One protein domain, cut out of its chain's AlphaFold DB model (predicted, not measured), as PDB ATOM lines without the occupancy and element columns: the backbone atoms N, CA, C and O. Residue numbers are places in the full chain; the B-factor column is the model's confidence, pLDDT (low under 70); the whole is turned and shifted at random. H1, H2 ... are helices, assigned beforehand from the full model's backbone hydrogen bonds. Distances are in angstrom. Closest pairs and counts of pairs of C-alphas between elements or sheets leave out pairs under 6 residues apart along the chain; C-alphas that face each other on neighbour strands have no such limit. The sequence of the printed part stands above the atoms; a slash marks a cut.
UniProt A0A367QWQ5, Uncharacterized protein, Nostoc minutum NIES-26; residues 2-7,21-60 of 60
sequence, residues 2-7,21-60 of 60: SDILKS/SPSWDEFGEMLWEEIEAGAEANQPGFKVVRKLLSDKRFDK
ATOM      1  N   SER A   2     204.765 195.255 209.639       55.72
ATOM      2  CA  SER A   2     205.454 196.531 209.553       55.72
ATOM      3  C   SER A   2     204.434 197.607 209.894       55.72
ATOM      4  O   SER A   2     203.284 197.514 209.495       55.72
ATOM      5  N   ASP A   3     204.804 198.575 210.717       69.81
ATOM      6  CA  ASP A   3     203.877 199.583 211.233       69.81
ATOM      7  C   ASP A   3     204.428 200.976 210.951       69.81
ATOM      8  O   ASP A   3     204.429 201.875 211.792       69.81
ATOM      9  N   ILE A   4     204.951 201.157 209.739       80.62
ATOM     10  CA  ILE A   4     205.677 202.369 209.371       80.62
ATOM     11  C   ILE A   4     204.797 203.622 209.417       80.62
ATOM     12  O   ILE A   4     205.263 204.722 209.718       80.62
ATOM     13  N   LEU A   5     203.493 203.434 209.211       80.88
ATOM     14  CA  LEU A   5     202.488 204.483 209.309       80.88
ATOM     15  C   LEU A   5     202.022 204.754 210.749       80.88
ATOM     16  O   LEU A   5     201.445 205.814 210.984       80.88
ATOM     17  N   LYS A   6     202.277 203.872 211.733       79.94
ATOM     18  CA  LYS A   6     201.843 204.096 213.133       79.94
ATOM     19  C   LYS A   6     202.554 205.275 213.793       79.94
ATOM     20  O   LYS A   6     201.960 205.956 214.628       79.94
ATOM     21  N   SER A   7     203.800 205.534 213.403       77.12
ATOM     22  CA  SER A   7     204.587 206.678 213.885       77.12
ATOM     23  C   SER A   7     204.256 207.988 213.158       77.12
ATOM     24  O   SER A   7     204.830 209.028 213.477       77.12
ATOM     25  N   SER A  21     200.456 203.376 191.569       87.00
ATOM     26  CA  SER A  21     201.115 203.044 192.830       87.00
ATOM     27  C   SER A  21     200.268 202.157 193.741       87.00
ATOM     28  O   SER A  21     199.040 202.217 193.674       87.00
ATOM     29  N   PRO A  22     200.913 201.368 194.622       88.19
ATOM     30  CA  PRO A  22     200.211 200.632 195.664       88.19
ATOM     31  C   PRO A  22     199.340 201.542 196.529       88.19
ATOM     32  O   PRO A  22     199.586 202.741 196.687       88.19
ATOM     33  N   SER A  23     198.320 200.956 197.135       88.94
ATOM     34  CA  SER A  23     197.468 201.658 198.087       88.94
ATOM     35  C   SER A  23     198.210 201.988 199.390       88.94
ATOM     36  O   SER A  23     199.210 201.369 199.759       88.94
ATOM     37  N   TRP A  24     197.690 202.961 200.146       87.75
ATOM     38  CA  TRP A  24     198.232 203.303 201.468       87.75
ATOM     39  C   TRP A  24     198.199 202.144 202.466       87.75
ATOM     40  O   TRP A  24     198.995 202.144 203.404       87.75
ATOM     41  N   ASP A  25     197.277 201.195 202.308       86.94
ATOM     42  CA  ASP A  25     197.199 200.026 203.181       86.94
ATOM     43  C   ASP A  25     198.288 199.005 202.828       86.94
ATOM     44  O   ASP A  25     198.971 198.543 203.736       86.94
ATOM     45  N   GLU A  26     198.580 198.790 201.540       88.31
ATOM     46  CA  GLU A  26     199.735 197.986 201.105       88.31
ATOM     47  C   GLU A  26     201.063 198.589 201.583       88.31
ATOM     48  O   GLU A  26     201.893 197.894 202.166       88.31
ATOM     49  N   PHE A  27     201.245 199.907 201.438       88.44
ATOM     50  CA  PHE A  27     202.413 200.600 201.998       88.44
ATOM     51  C   PHE A  27     202.488 200.518 203.528       88.44
ATOM     52  O   PHE A  27     203.569 200.632 204.103       88.44
ATOM     53  N   GLY A  28     201.344 200.353 204.192       86.69
ATOM     54  CA  GLY A  28     201.269 200.147 205.631       86.69
ATOM     55  C   GLY A  28     201.798 198.785 206.061       86.69
ATOM     56  O   GLY A  28     202.357 198.698 207.147       86.69
ATOM     57  N   GLU A  29     201.657 197.757 205.222       89.00
ATOM     58  CA  GLU A  29     202.155 196.403 205.485       89.00
ATOM     59  C   GLU A  29     203.638 196.221 205.112       89.00
ATOM     60  O   GLU A  29     204.308 195.340 205.661       89.00
ATOM     61  N   MET A  30     204.166 197.094 204.249       89.50
ATOM     62  CA  MET A  30     205.569 197.111 203.820       89.50
ATOM     63  C   MET A  30     206.536 197.653 204.880       89.50
ATOM     64  O   MET A  30     206.214 198.516 205.704       89.50
ATOM     65  N   LEU A  31     207.774 197.166 204.830       89.25
ATOM     66  CA  LEU A  31     208.906 197.711 205.573       89.25
ATOM     67  C   LEU A  31     209.455 198.976 204.906       89.25
ATOM     68  O   LEU A  31     209.326 199.197 203.702       89.25
ATOM     69  N   TRP A  32     210.152 199.794 205.700       87.38
ATOM     70  CA  TRP A  32     210.872 200.965 205.188       87.38
ATOM     71  C   TRP A  32     211.848 200.590 204.070       87.38
ATOM     72  O   TRP A  32     211.903 201.267 203.049       87.38
ATOM     73  N   GLU A  33     212.559 199.478 204.245       89.94
ATOM     74  CA  GLU A  33     213.545 198.961 203.293       89.94
ATOM     75  C   GLU A  33     212.908 198.594 201.946       89.94
ATOM     76  O   GLU A  33     213.482 198.876 200.900       89.94
ATOM     77  N   GLU A  34     211.692 198.038 201.952       91.00
ATOM     78  CA  GLU A  34     210.943 197.723 200.728       91.00
ATOM     79  C   GLU A  34     210.501 198.999 200.008       91.00
ATOM     80  O   GLU A  34     210.594 199.102 198.784       91.00
ATOM     81  N   ILE A  35     210.077 200.008 200.774       90.25
ATOM     82  CA  ILE A  35     209.704 201.313 200.229       90.25
ATOM     83  C   ILE A  35     210.928 202.020 199.627       90.25
ATOM     84  O   ILE A  35     210.833 202.634 198.560       90.25
ATOM     85  N   GLU A  36     212.087 201.931 200.281       92.19
ATOM     86  CA  GLU A  36     213.342 202.453 199.741       92.19
ATOM     87  C   GLU A  36     213.769 201.707 198.478       92.19
ATOM     88  O   GLU A  36     214.045 202.363 197.473       92.19
ATOM     89  N   ALA A  37     213.731 200.373 198.483       93.62
ATOM     90  CA  ALA A  37     214.070 199.553 197.324       93.62
ATOM     91  C   ALA A  37     213.164 199.855 196.118       93.62
ATOM     92  O   ALA A  37     213.657 200.056 195.008       93.62
ATOM     93  N   GLY A  38     211.847 199.976 196.321       92.44
ATOM     94  CA  GLY A  38     210.919 200.360 195.254       92.44
ATOM     95  C   GLY A  38     211.153 201.792 194.756       92.44
ATOM     96  O   GLY A  38     211.065 202.066 193.557       92.44
ATOM     97  N   ALA A  39     211.534 202.717 195.646       92.19
ATOM     98  CA  ALA A  39     211.882 204.083 195.261       92.19
ATOM     99  C   ALA A  39     213.176 204.143 194.427       92.19
ATOM    100  O   ALA A  39     213.249 204.932 193.479       92.19
ATOM    101  N   GLU A  40     214.174 203.319 194.758       93.31
ATOM    102  CA  GLU A  40     215.414 203.153 193.986       93.31
ATOM    103  C   GLU A  40     215.160 202.480 192.634       93.31
ATOM    104  O   GLU A  40     215.688 202.926 191.614       93.31
ATOM    105  N   ALA A  41     214.261 201.495 192.595       93.00
ATOM    106  CA  ALA A  41     213.802 200.835 191.375       93.00
ATOM    107  C   ALA A  41     212.898 201.718 190.487       93.00
ATOM    108  O   ALA A  41     212.438 201.269 189.440       93.00
ATOM    109  N   ASN A  42     212.658 202.980 190.864       89.12
ATOM    110  CA  ASN A  42     211.763 203.917 190.175       89.12
ATOM    111  C   ASN A  42     210.311 203.428 190.058       89.12
ATOM    112  O   ASN A  42     209.613 203.805 189.117       89.12
ATOM    113  N   GLN A  43     209.834 202.636 191.019       91.31
ATOM    114  CA  GLN A  43     208.438 202.221 191.028       91.31
ATOM    115  C   GLN A  43     207.507 203.425 191.275       91.31
ATOM    116  O   GLN A  43     207.816 204.310 192.090       91.31
ATOM    117  N   PRO A  44     206.363 203.486 190.575       88.69
ATOM    118  CA  PRO A  44     205.396 204.567 190.724       88.69
ATOM    119  C   PRO A  44     204.879 204.665 192.166       88.69
ATOM    120  O   PRO A  44     204.592 203.675 192.829       88.69
ATOM    121  N   GLY A  45     204.811 205.894 192.683       89.12
ATOM    122  CA  GLY A  45     204.365 206.231 194.044       89.12
ATOM    123  C   GLY A  45     205.336 205.925 195.180       89.12
ATOM    124  O   GLY A  45     205.326 206.661 196.164       89.12
ATOM    125  N   PHE A  46     206.266 204.980 195.034       92.38
ATOM    126  CA  PHE A  46     207.256 204.672 196.077       92.38
ATOM    127  C   PHE A  46     208.121 205.880 196.453       92.38
ATOM    128  O   PHE A  46     208.316 206.174 197.631       92.38
ATOM    129  N   LYS A  47     208.578 206.666 195.467       91.44
ATOM    130  CA  LYS A  47     209.314 207.919 195.732       91.44
ATOM    131  C   LYS A  47     208.481 208.954 196.488       91.44
ATOM    132  O   LYS A  47     209.025 209.712 197.290       91.44
ATOM    133  N   VAL A  48     207.175 209.000 196.220       90.69
ATOM    134  CA  VAL A  48     206.242 209.924 196.876       90.69
ATOM    135  C   VAL A  48     206.039 209.492 198.325       90.69
ATOM    136  O   VAL A  48     206.235 210.301 199.227       90.69
ATOM    137  N   VAL A  49     205.750 208.210 198.554       90.50
ATOM    138  CA  VAL A  49     205.573 207.638 199.894       90.50
ATOM    139  C   VAL A  49     206.842 207.754 200.722       90.50
ATOM    140  O   VAL A  49     206.775 208.268 201.835       90.50
ATOM    141  N   ARG A  50     208.010 207.397 200.171       91.94
ATOM    142  CA  ARG A  50     209.310 207.585 200.836       91.94
ATOM    143  C   ARG A  50     209.489 209.032 201.289       91.94
ATOM    144  O   ARG A  50     209.818 209.279 202.445       91.94
ATOM    145  N   LYS A  51     209.219 209.999 200.403       90.88
ATOM    146  CA  LYS A  51     209.325 211.426 200.726       90.88
ATOM    147  C   LYS A  51     208.366 211.837 201.845       90.88
ATOM    148  O   LYS A  51     208.787 212.544 202.750       90.88
ATOM    149  N   LEU A  52     207.107 211.399 201.795       90.00
ATOM    150  CA  LEU A  52     206.095 211.710 202.811       90.00
ATOM    151  C   LEU A  52     206.430 211.094 204.173       90.00
ATOM    152  O   LEU A  52     206.262 211.737 205.203       90.00
ATOM    153  N   LEU A  53     206.935 209.863 204.175       88.44
ATOM    154  CA  LEU A  53     207.381 209.165 205.374       88.44
ATOM    155  C   LEU A  53     208.643 209.796 205.972       88.44
ATOM    156  O   LEU A  53     208.773 209.826 207.189       88.44
ATOM    157  N   SER A  54     209.565 210.332 205.171       88.56
ATOM    158  CA  SER A  54     210.712 211.099 205.687       88.56
ATOM    159  C   SER A  54     210.361 212.532 206.098       88.56
ATOM    160  O   SER A  54     211.175 213.201 206.736       88.56
ATOM    161  N   ASP A  55     209.184 213.034 205.724       89.00
ATOM    162  CA  ASP A  55     208.782 214.408 206.001       89.00
ATOM    163  C   ASP A  55     208.251 214.548 207.436       89.00
ATOM    164  O   ASP A  55     207.191 214.031 207.804       89.00
ATOM    165  N   LYS A  56     208.983 215.333 208.236       85.25
ATOM    166  CA  LYS A  56     208.669 215.631 209.640       85.25
ATOM    167  C   LYS A  56     207.294 216.261 209.840       85.25
ATOM    168  O   LYS A  56     206.744 216.207 210.935       85.25
ATOM    169  N   ARG A  57     206.699 216.860 208.802       84.00
ATOM    170  CA  ARG A  57     205.333 217.397 208.864       84.00
ATOM    171  C   ARG A  57     204.314 216.324 209.254       84.00
ATOM    172  O   ARG A  57     203.326 216.634 209.933       84.00
ATOM    173  N   PHE A  58     204.557 215.087 208.831       84.12
ATOM    174  CA  PHE A  58     203.710 213.937 209.112       84.12
ATOM    175  C   PHE A  58     204.191 213.131 210.316       84.12
ATOM    176  O   PHE A  58     203.577 212.114 210.607       84.12
ATOM    177  N   ASP A  59     205.211 213.571 211.050       80.56
ATOM    178  CA  ASP A  59     205.538 212.972 212.343       80.56
ATOM    179  C   ASP A  59     204.471 213.351 213.377       80.56
ATOM    180  O   ASP A  59     203.923 214.466 213.354       80.56
ATOM    181  N   LYS A  60     204.111 212.372 214.214       71.38
ATOM    182  CA  LYS A  60     203.096 212.509 215.262       71.38
ATOM    183  C   LYS A  60     203.619 213.295 216.460       71.38
ATOM    184  O   LYS A  60     204.761 213.029 216.886       71.38
TER     185      LYS A  60
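This is residues 2 to 7 and 21 to 60 of the 60 residues of an uncharacterized protein of Nostoc minutum NIES-26 (UniProt A0A367QWQ5). What shape do these atoms make? H2 and H3 fold back on each other as a V, their closest approach at Ala 39 and Lys 47, and the short helix H1 lies near both without clearly touching either. What is it made of? The 46 printed residues include three named helices, H1, H2 and H3 in chain order, and no named strand; the class is all helix. The whole is compact, with a radius of gyration of the C-alphas of 9.8 A, yet only just elongated in outline, spanning 28 by 19 by 17 A.

Where are the longest helices? H2 is residues 32 to 40, 12.3 A from first to last C-alpha, beginning at C-alpha 32 (210.872, 200.965, 205.188). H3 is residues 46 to 54, 12.1 A long, ending at C-alpha 54 (210.712, 211.099, 205.687). Where is the short one? H1 is residues 24 to 29, 8.9 A long, with C-alpha 24 at (198.232, 203.303, 201.468).

How do H2 and H3 stand? They touch, with the C-alphas of Ala 39 and Lys 47 closest at 4.6 A. They run opposite ways at a steep tilt of 46 degrees. Where is H1? It is close to H2 but not clearly touching, the closest C-alphas being those of Phe 27 and Ile 35, 7.5 A apart, at a steep tilt of 57 degrees, opposite ways. It is close to H3 but not clearly touching, the closest C-alphas being those of Phe 27 and Val 49, 8.0 A apart, about perpendicular at 77 degrees. What do the backbones show? In H1, H2 and H3 every O i to N i+4 pair is within hydrogen-bond range.

How far does it reach? The two C-alphas farthest apart, those of Ala 41 and Lys 60, are 28.7 A apart. Where is it cut? Residues 8 to 20 are not printed, and C-alphas 7 and 21 are 21.6 A apart. Are the links long, and is confidence low anywhere? The links H1 to H2 and H2 to H3 are tight. Mean pLDDT of the printed part is 86.9, with residues 2 to 3 under 70.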